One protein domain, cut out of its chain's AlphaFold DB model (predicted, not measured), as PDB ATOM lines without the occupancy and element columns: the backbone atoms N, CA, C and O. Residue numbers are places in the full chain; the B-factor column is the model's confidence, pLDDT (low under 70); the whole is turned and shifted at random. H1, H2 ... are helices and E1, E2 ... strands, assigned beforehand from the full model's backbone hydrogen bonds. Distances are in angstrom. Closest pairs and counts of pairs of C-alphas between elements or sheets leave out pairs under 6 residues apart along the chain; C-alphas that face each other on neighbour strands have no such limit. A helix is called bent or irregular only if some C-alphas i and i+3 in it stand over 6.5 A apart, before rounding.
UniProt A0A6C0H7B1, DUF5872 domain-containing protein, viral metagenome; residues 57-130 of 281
ATOM      1  N   TRP A  57     193.661 292.401 207.479       86.50
ATOM      2  CA  TRP A  57     192.635 291.518 206.922       86.50
ATOM      3  C   TRP A  57     192.616 290.135 207.592       86.50
ATOM      4  O   TRP A  57     191.560 289.669 208.001       86.50
ATOM      5  N   PHE A  58     193.776 289.506 207.807       86.88
ATOM      6  CA  PHE A  58     193.836 288.225 208.527       86.88
ATOM      7  C   PHE A  58     193.431 288.334 210.005       86.88
ATOM      8  O   PHE A  58     192.727 287.459 210.507       86.88
ATOM      9  N   LYS A  59     193.816 289.417 210.693       88.75
ATOM     10  CA  LYS A  59     193.422 289.666 212.093       88.75
ATOM     11  C   LYS A  59     191.917 289.916 212.256       88.75
ATOM     12  O   LYS A  59     191.357 289.602 213.297       88.75
ATOM     13  N   GLU A  60     191.259 290.454 211.231       89.56
ATOM     14  CA  GLU A  60     189.823 290.771 211.232       89.56
ATOM     15  C   GLU A  60     188.910 289.526 211.187       89.56
ATOM     16  O   GLU A  60     187.701 289.660 211.391       89.56
ATOM     17  N   LYS A  61     189.471 288.327 210.934       91.31
ATOM     18  CA  LYS A  61     188.764 287.030 210.869       91.31
ATOM     19  C   LYS A  61     187.469 287.120 210.051       91.31
ATOM     20  O   LYS A  61     186.367 287.028 210.585       91.31
ATOM     21  N   TRP A  62     187.596 287.374 208.752       90.88
ATOM     22  CA  TRP A  62     186.442 287.614 207.884       90.88
ATOM     23  C   TRP A  62     185.519 286.394 207.791       90.88
ATOM     24  O   TRP A  62     185.985 285.263 207.681       90.88
ATOM     25  N   VAL A  63     184.208 286.639 207.763       91.31
ATOM     26  CA  VAL A  63     183.133 285.638 207.692       91.31
ATOM     27  C   VAL A  63     182.227 285.866 206.480       91.31
ATOM     28  O   VAL A  63     182.097 287.000 206.013       91.31
ATOM     29  N   ASP A  64     181.628 284.802 205.941       89.69
ATOM     30  CA  ASP A  64     180.704 284.857 204.804       89.69
ATOM     31  C   ASP A  64     179.248 284.913 205.274       89.69
ATOM     32  O   ASP A  64     178.696 283.942 205.793       89.69
ATOM     33  N   LEU A  65     178.593 286.042 205.013       89.06
ATOM     34  CA  LEU A  65     177.207 286.264 205.405       89.06
ATOM     35  C   LEU A  65     176.208 285.364 204.670       89.06
ATOM     36  O   LEU A  65     175.066 285.234 205.116       89.06
ATOM     37  N   ASN A  66     176.604 284.725 203.567       85.94
ATOM     38  CA  ASN A  66     175.785 283.720 202.889       85.94
ATOM     39  C   ASN A  66     175.766 282.365 203.607       85.94
ATOM     40  O   ASN A  66     174.904 281.551 203.293       85.94
ATOM     41  N   ARG A  67     176.665 282.134 204.572       86.69
ATOM     42  CA  ARG A  67     176.835 280.852 205.272       86.69
ATOM     43  C   ARG A  67     176.631 281.027 206.787       86.69
ATOM     44  O   ARG A  67     177.608 280.936 207.538       86.69
ATOM     45  N   PRO A  68     175.401 281.348 207.239       89.19
ATOM     46  CA  PRO A  68     175.103 281.488 208.659       89.19
ATOM     47  C   PRO A  68     175.253 280.150 209.385       89.19
ATOM     48  O   PRO A  68     174.964 279.092 208.832       89.19
ATOM     49  N   ILE A  69     175.684 280.228 210.635       89.81
ATOM     50  CA  ILE A  69     175.643 279.143 211.610       89.81
ATOM     51  C   ILE A  69     174.409 279.413 212.464       89.81
ATOM     52  O   ILE A  69     174.253 280.533 212.963       89.81
ATOM     53  N   ARG A  70     173.520 278.426 212.571       91.50
ATOM     54  CA  ARG A  70     172.268 278.543 213.319       91.50
ATOM     55  C   ARG A  70     172.269 277.611 214.525       91.50
ATOM     56  O   ARG A  70     172.891 276.555 214.454       91.50
ATOM     57  N   ASN A  71     171.603 278.018 215.602       91.25
ATOM     58  CA  ASN A  71     171.295 277.125 216.721       91.25
ATOM     59  C   ASN A  71     170.060 276.255 216.403       91.25
ATOM     60  O   ASN A  71     169.451 276.395 215.338       91.25
ATOM     61  N   SER A  72     169.681 275.379 217.336       89.38
ATOM     62  CA  SER A  72     168.494 274.513 217.235       89.38
ATOM     63  C   SER A  72     167.182 275.286 217.055       89.38
ATOM     64  O   SER A  72     166.271 274.793 216.403       89.38
ATOM     65  N   ARG A  73     167.105 276.530 217.549       86.00
ATOM     66  CA  ARG A  73     165.956 277.442 217.383       86.00
ATOM     67  C   ARG A  73     165.957 278.192 216.045       86.00
ATOM     68  O   ARG A  73     165.101 279.034 215.793       86.00
ATOM     69  N   GLY A  74     166.941 277.937 215.184       84.75
ATOM     70  CA  GLY A  74     167.080 278.599 213.891       84.75
ATOM     71  C   GLY A  74     167.677 280.009 213.957       84.75
ATOM     72  O   GLY A  74     167.772 280.673 212.923       84.75
ATOM     73  N   GLU A  75     168.140 280.485 215.109       84.62
ATOM     74  CA  GLU A  75     168.738 281.814 215.270       84.62
ATOM     75  C   GLU A  75     170.178 281.839 214.756       84.62
ATOM     76  O   GLU A  75     170.938 280.889 214.935       84.62
ATOM     77  N   VAL A  76     170.585 282.936 214.111       86.19
ATOM     78  CA  VAL A  76     171.946 283.070 213.571       86.19
ATOM     79  C   VAL A  76     172.922 283.428 214.690       86.19
ATOM     80  O   VAL A  76     173.034 284.592 215.068       86.19
ATOM     81  N   ILE A  77     173.685 282.441 215.155       88.69
ATOM     82  CA  ILE A  77     174.722 282.610 216.187       88.69
ATOM     83  C   ILE A  77     176.080 283.027 215.605       88.69
ATOM     84  O   ILE A  77     176.953 283.533 216.309       88.69
ATOM     85  N   GLY A  78     176.277 282.863 214.295       88.69
ATOM     86  CA  GLY A  78     177.528 283.230 213.643       88.69
ATOM     87  C   GLY A  78     177.529 282.988 212.143       88.69
ATOM     88  O   GLY A  78     176.493 282.760 211.520       88.69
ATOM     89  N   TYR A  79     178.718 283.039 211.555       90.88
ATOM     90  CA  TYR A  79     178.933 282.826 210.128       90.88
ATOM     91  C   TYR A  79     180.226 282.048 209.909       90.88
ATOM     92  O   TYR A  79     181.205 282.237 210.633       90.88
ATOM     93  N   ARG A  80     180.245 281.193 208.883       88.62
ATOM     94  CA  ARG A  80     181.455 280.456 208.497       88.62
ATOM     95  C   ARG A  80     182.526 281.413 207.966       88.62
ATOM     96  O   ARG A  80     182.209 282.487 207.454       88.62
ATOM     97  N   SER A  81     183.797 281.018 208.055       87.06
ATOM     98  CA  SER A  81     184.922 281.816 207.553       87.06
ATOM     99  C   SER A  81     184.726 282.214 206.086       87.06
ATOM    100  O   SER A  81     184.389 281.381 205.242       87.06
ATOM    101  N   CYS A  82     184.964 283.487 205.777       82.56
ATOM    102  CA  CYS A  82     184.997 283.998 204.414       82.56
ATOM    103  C   CYS A  82     186.209 283.417 203.703       82.56
ATOM    104  O   CYS A  82     187.287 283.377 204.284       82.56
ATOM    105  N   GLY A  83     186.047 283.047 202.437       70.38
ATOM    106  CA  GLY A  83     187.081 282.402 201.639       70.38
ATOM    107  C   GLY A  83     186.555 281.091 201.101       70.38
ATOM    108  O   GLY A  83     186.046 280.269 201.856       70.38
ATOM    109  N   ARG A  84     186.644 280.908 199.788       62.97
ATOM    110  CA  ARG A  84     186.290 279.631 199.184       62.97
ATOM    111  C   ARG A  84     187.545 278.782 199.051       62.97
ATOM    112  O   ARG A  84     188.557 279.270 198.550       62.97
ATOM    113  N   SER A  85     187.463 277.519 199.449       52.66
ATOM    114  CA  SER A  85     188.393 276.495 198.972       52.66
ATOM    115  C   SER A  85     188.154 276.193 197.488       52.66
ATOM    116  O   SER A  85     189.063 275.683 196.846       52.66
ATOM    117  N   SER A  86     186.992 276.572 196.927       51.47
ATOM    118  CA  SER A  86     186.532 276.227 195.579       51.47
ATOM    119  C   SER A  86     186.014 277.391 194.711       51.47
ATOM    120  O   SER A  86     185.381 278.320 195.202       51.47
ATOM    121  N   ALA A  87     186.241 277.356 193.390       51.94
ATOM    122  CA  ALA A  87     185.504 278.197 192.426       51.94
ATOM    123  C   ALA A  87     184.914 277.422 191.238       51.94
ATOM    124  O   ALA A  87     184.134 278.003 190.487       51.94
ATOM    125  N   LYS A  88     185.268 276.145 191.052       41.22
ATOM    126  CA  LYS A  88     184.656 275.284 190.035       41.22
ATOM    127  C   LYS A  88     183.400 274.624 190.610       41.22
ATOM    128  O   LYS A  88     183.436 274.099 191.716       41.22
ATOM    129  N   GLY A  89     182.311 274.654 189.848       46.69
ATOM    130  CA  GLY A  89     181.178 273.739 190.010       46.69
ATOM    131  C   GLY A  89     180.083 274.108 191.012       46.69
ATOM    132  O   GLY A  89     179.029 273.487 190.965       46.69
ATOM    133  N   SER A  90     180.239 275.111 191.882       48.09
ATOM    134  CA  SER A  90     179.149 275.441 192.807       48.09
ATOM    135  C   SER A  90     178.178 276.470 192.214       48.09
ATOM    136  O   SER A  90     178.539 277.617 191.954       48.09
ATOM    137  N   LYS A  91     176.890 276.099 192.124       51.22
ATOM    138  CA  LYS A  91     175.734 277.022 192.052       51.22
ATOM    139  C   LYS A  91     175.686 278.010 193.251       51.22
ATOM    140  O   LYS A  91     174.713 278.744 193.419       51.22
ATOM    141  N   GLU A  92     176.703 278.044 194.122       55.59
ATOM    142  CA  GLU A  92     176.735 278.856 195.338       55.59
ATOM    143  C   GLU A  92     176.913 280.345 195.034       55.59
ATOM    144  O   GLU A  92     177.860 280.782 194.370       55.59
ATOM    145  N   LYS A  93     176.050 281.149 195.661       64.88
ATOM    146  CA  LYS A  93     176.099 282.616 195.667       64.88
ATOM    147  C   LYS A  93     177.491 283.152 195.996       64.88
ATOM    148  O   LYS A  93     178.084 282.783 197.011       64.88
ATOM    149  N   TYR A  94     177.981 284.068 195.158       70.12
ATOM    150  CA  TYR A  94     179.247 284.788 195.351       70.12
ATOM    151  C   TYR A  94     179.390 285.276 196.807       70.12
ATOM    152  O   TYR A  94     178.430 285.855 197.330       70.12
ATOM    153  N   PRO A  95     180.544 285.049 197.470       78.81
ATOM    154  CA  PRO A  95     180.657 285.200 198.915       78.81
ATOM    155  C   PRO A  95     180.446 286.651 199.335       78.81
ATOM    156  O   PRO A  95     180.867 287.597 198.658       78.81
ATOM    157  N   LEU A  96     179.785 286.819 200.474       86.00
ATOM    158  CA  LEU A  96     179.409 288.113 201.009       86.00
ATOM    159  C   LEU A  96     180.186 288.363 202.300       86.00
ATOM    160  O   LEU A  96     179.680 288.181 203.403       86.00
ATOM    161  N   CYS A  97     181.447 288.755 202.149       87.88
ATOM    162  CA  CYS A  97     182.389 288.770 203.260       87.88
ATOM    163  C   CYS A  97     182.327 290.037 204.117       87.88
ATOM    164  O   CYS A  97     182.294 291.150 203.584       87.88
ATOM    165  N   ARG A  98     182.398 289.871 205.446       91.75
ATOM    166  CA  ARG A  98     182.551 290.960 206.430       91.75
ATOM    167  C   ARG A  98     183.512 290.590 207.561       91.75
ATOM    168  O   ARG A  98     183.638 289.405 207.859       91.75
ATOM    169  N   PRO A  99     184.190 291.570 208.188       92.50
ATOM    170  CA  PRO A  99     185.057 291.296 209.326       92.50
ATOM    171  C   PRO A  99     184.221 290.814 210.519       92.50
ATOM    172  O   PRO A  99     183.110 291.306 210.747       92.50
ATOM    173  N   SER A 100     184.752 289.848 211.267       92.06
ATOM    174  CA  SER A 100     184.146 289.403 212.526       92.06
ATOM    175  C   SER A 100     184.455 290.387 213.653       92.06
ATOM    176  O   SER A 100     183.565 290.759 214.415       92.06
ATOM    177  N   TYR A 101     185.688 290.904 213.673       89.44
ATOM    178  CA  TYR A 101     186.177 291.829 214.694       89.44
ATOM    179  C   TYR A 101     186.785 293.086 214.074       89.44
ATOM    180  O   TYR A 101     187.379 293.048 212.992       89.44
ATOM    181  N   ARG A 102     186.654 294.209 214.785       91.12
ATOM    182  CA  ARG A 102     187.304 295.474 214.440       91.12
ATOM    183  C   ARG A 102     188.735 295.462 214.968       91.12
ATOM    184  O   ARG A 102     188.934 295.356 216.168       91.12
ATOM    185  N   VAL A 103     189.720 295.587 214.077       85.44
ATOM    186  CA  VAL A 103     191.147 295.612 214.460       85.44
ATOM    187  C   VAL A 103     191.688 297.038 214.489       85.44
ATOM    188  O   VAL A 103     192.534 297.367 215.306       85.44
ATOM    189  N   THR A 104     191.220 297.898 213.581       84.25
ATOM    190  CA  THR A 104     191.627 299.312 213.509       84.25
ATOM    191  C   THR A 104     190.446 300.183 213.085       84.25
ATOM    192  O   THR A 104     189.424 299.674 212.615       84.25
ATOM    193  N   SER A 105     190.610 301.507 213.124       79.50
ATOM    194  CA  SER A 105     189.653 302.461 212.538       79.50
ATOM    195  C   SER A 105     189.401 302.230 211.040       79.50
ATOM    196  O   SER A 105     188.312 302.500 210.542       79.50
ATOM    197  N   ARG A 106     190.376 301.657 210.317       78.69
ATOM    198  CA  ARG A 106     190.257 301.304 208.891       78.69
ATOM    199  C   ARG A 106     189.538 299.973 208.642       78.69
ATOM    200  O   ARG A 106     189.363 299.595 207.482       78.69
ATOM    201  N   THR A 107     189.170 299.235 209.690       81.88
ATOM    202  CA  THR A 107     188.353 298.027 209.548       81.88
ATOM    203  C   THR A 107     186.937 298.440 209.137       81.88
ATOM    204  O   THR A 107     186.335 299.296 209.794       81.88
ATOM    205  N   PRO A 108     186.374 297.874 208.054       86.06
ATOM    206  CA  PRO A 108     184.979 298.111 207.700       86.06
ATOM    207  C   PRO A 108     184.044 297.683 208.830       86.06
ATOM    208  O   PRO A 108     184.455 297.019 209.779       86.06
ATOM    209  N   ARG A 109     182.760 298.027 208.721       87.12
ATOM    210  CA  ARG A 109     181.789 297.594 209.729       87.12
ATOM    211  C   ARG A 109     181.812 296.060 209.912       87.12
ATOM    212  O   ARG A 109     181.916 295.325 208.927       87.12
ATOM    213  N   THR A 110     181.700 295.552 211.128       90.12
ATOM    214  CA  THR A 110     181.628 294.102 211.378       90.12
ATOM    215  C   THR A 110     180.270 293.551 210.956       90.12
ATOM    216  O   THR A 110     179.372 294.322 210.616       90.12
ATOM    217  N   TYR A 111     180.100 292.228 210.917       88.19
ATOM    218  CA  TYR A 111     178.773 291.660 210.640       88.19
ATOM    219  C   TYR A 111     177.751 291.996 211.736       88.19
ATOM    220  O   TYR A 111     176.586 292.211 211.417       88.19
ATOM    221  N   LYS A 112     178.201 292.096 212.997       87.44
ATOM    222  CA  LYS A 112     177.373 292.468 214.156       87.44
ATOM    223  C   LYS A 112     176.872 293.908 214.059       87.44
ATOM    224  O   LYS A 112     175.788 294.229 214.518       87.44
ATOM    225  N   GLU A 113     177.643 294.773 213.406       84.56
ATOM    226  CA  GLU A 113     177.283 296.175 213.207       84.56
ATOM    227  C   GLU A 113     176.281 296.385 212.055       84.56
ATOM    228  O   GLU A 113     175.975 297.537 211.762       84.56
ATOM    229  N   ILE A 114     175.796 295.348 211.353       84.94
ATOM    230  CA  ILE A 114     174.870 295.459 210.204       84.94
ATOM    231  C   ILE A 114     173.510 294.848 210.561       84.94
ATOM    232  O   ILE A 114     173.442 293.724 211.042       84.94
ATOM    233  N   SER A 115     172.416 295.544 210.238       84.81
ATOM    234  CA  SER A 115     171.067 295.002 210.430       84.81
ATOM    235  C   SER A 115     170.777 293.812 209.506       84.81
ATOM    236  O   SER A 115     171.247 293.751 208.364       84.81
ATOM    237  N   GLN A 116     169.910 292.899 209.951       82.81
ATOM    238  CA  GLN A 116     169.481 291.745 209.150       82.81
ATOM    239  C   GLN A 116     168.840 292.159 207.815       82.81
ATOM    240  O   GLN A 116     169.104 291.549 206.777       82.81
ATOM    241  N   SER A 117     168.070 293.252 207.804       81.94
ATOM    242  CA  SER A 117     167.483 293.822 206.586       81.94
ATOM    243  C   SER A 117     168.546 294.284 205.582       81.94
ATOM    244  O   SER A 117     168.452 293.986 204.387       81.94
ATOM    245  N   ALA A 118     169.610 294.943 206.053       84.50
ATOM    246  CA  ALA A 118     170.723 295.372 205.211       84.50
ATOM    247  C   ALA A 118     171.531 294.181 204.679       84.50
ATOM    248  O   ALA A 118     171.957 294.204 203.522       84.50
ATOM    249  N   ILE A 119     171.697 293.123 205.480       87.00
ATOM    250  CA  ILE A 119     172.303 291.865 205.027       87.00
ATOM    251  C   ILE A 119     171.431 291.220 203.940       87.00
ATOM    252  O   ILE A 119     171.954 290.862 202.885       87.00
ATOM    253  N   LYS A 120     170.107 291.118 204.134       86.69
ATOM    254  CA  LYS A 120     169.165 290.553 203.146       86.69
ATOM    255  C   LYS A 120     169.215 291.315 201.817       86.69
ATOM    256  O   LYS A 120     169.316 290.693 200.759       86.69
ATOM    257  N   LYS A 121     169.232 292.651 201.868       86.06
ATOM    258  CA  LYS A 121     169.400 293.506 200.684       86.06
ATOM    259  C   LYS A 121     170.742 293.260 199.993       86.06
ATOM    260  O   LYS A 121     170.763 292.968 198.801       86.06
ATOM    261  N   ALA A 122     171.842 293.277 200.743       86.62
ATOM    262  CA  ALA A 122     173.176 293.027 200.200       86.62
ATOM    263  C   ALA A 122     173.276 291.648 199.522       86.62
ATOM    264  O   ALA A 122     173.852 291.535 198.443       86.62
ATOM    265  N   LYS A 123     172.662 290.605 200.094       86.12
ATOM    266  CA  LYS A 123     172.583 289.272 199.470       86.12
ATOM    267  C   LYS A 123     171.872 289.310 198.114       86.12
ATOM    268  O   LYS A 123     172.378 288.733 197.152       86.12
ATOM    269  N   ARG A 124     170.730 290.003 198.031       84.75
ATOM    270  CA  ARG A 124     169.948 290.170 196.793       84.75
ATOM    271  C   ARG A 124     170.736 290.937 195.731       84.75
ATOM    272  O   ARG A 124     170.813 290.506 194.582       84.75
ATOM    273  N   ASP A 125     171.379 292.029 196.127       83.94
ATOM    274  CA  ASP A 125     172.173 292.856 195.219       83.94
ATOM    275  C   ASP A 125     173.393 292.079 194.708       83.94
ATOM    276  O   ASP A 125     173.669 292.077 193.507       83.94
ATOM    277  N   LYS A 126     174.082 291.331 195.587       81.19
ATOM    278  CA  LYS A 126     175.230 290.502 195.188       81.19
ATOM    279  C   LYS A 126     174.829 289.410 194.202       81.19
ATOM    280  O   LYS A 126     175.586 289.152 193.268       81.19
ATOM    281  N   SER A 127     173.652 288.802 194.376       77.44
ATOM    282  CA  SER A 127     173.159 287.788 193.435       77.44
ATOM    283  C   SER A 127     172.856 288.341 192.043       77.44
ATOM    284  O   SER A 127     173.010 287.602 191.076       77.44
ATOM    285  N   LYS A 128     172.491 289.625 191.929       80.25
ATOM    286  CA  LYS A 128     172.275 290.287 190.634       80.25
ATOM    287  C   LYS A 128     173.594 290.595 189.931       80.25
ATOM    288  O   LYS A 128     173.749 290.299 188.757       80.25
ATOM    289  N   VAL A 129     174.562 291.162 190.656       76.25
ATOM    290  CA  VAL A 129     175.821 291.613 190.040       76.25
ATOM    291  C   VAL A 129     176.841 290.491 189.830       76.25
ATOM    292  O   VAL A 129     177.796 290.687 189.093       76.25
ATOM    293  N   ARG A 130     176.700 289.334 190.493       69.94
ATOM    294  CA  ARG A 130     177.526 288.119 190.290       69.94
ATOM    295  C   ARG A 130     179.053 288.344 190.233       69.94
ATOM    296  O   ARG A 130     179.776 287.574 189.619       69.94
TER     297      ARG A 130
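AT A GLANCE: This is residues 57 to 130 of the 281 residues of the protein "DUF5872 domain-containing protein" of viral metagenome (UniProt A0A6C0H7B1). There is little regular structure: a bent two-stranded hairpin, E1 and E2, has one helix, H1, to one side, and a long looping stretch, residues 82 to 115, joins E2 to H1, its residues 85 to 91 sticking out. The printed part has 74 residues, with E1, E2 and H1 in that order, an antiparallel sheet E1 - E2, and a mixed class with under half of the residues in named elements. It is compact, with a radius of gyration of the C-alphas of 12.8 A and spans of 36 by 30 by 22 A.

HOW THE PARTS SIT: E1, residues 63 to 70, bends by 98 degrees at residue 66. It forms a hairpin with E2, residues 76 to 81, at 137 degrees; N 64 and O 80 are 2.8 A apart, within hydrogen-bond range. Residues 63 to 64 also pair antiparallel with residues 97 to 98. The closest C-alphas of E1 and H1, residues 116 to 129, are those of Asn 66 and Lys 123, 7.3 A apart. In H1 every O i to N i+4 pair is within hydrogen-bond range.

IN THESE COORDINATES: E1 begins at C-alpha 63 (183.133, 285.638, 207.692) and measures 14.1 A; E2 measures 14.4 A. H1 measures 20.1 A, ending at C-alpha 129 (175.821, 291.613, 190.040).

THE WHOLE: The C-alphas farthest apart, of Gly 89 and Ser 105, are 37.5 A apart. The printed part has no cut; the link from E2 to H1 is long. Residues 84 to 93 and residue 130 have pLDDT under 70.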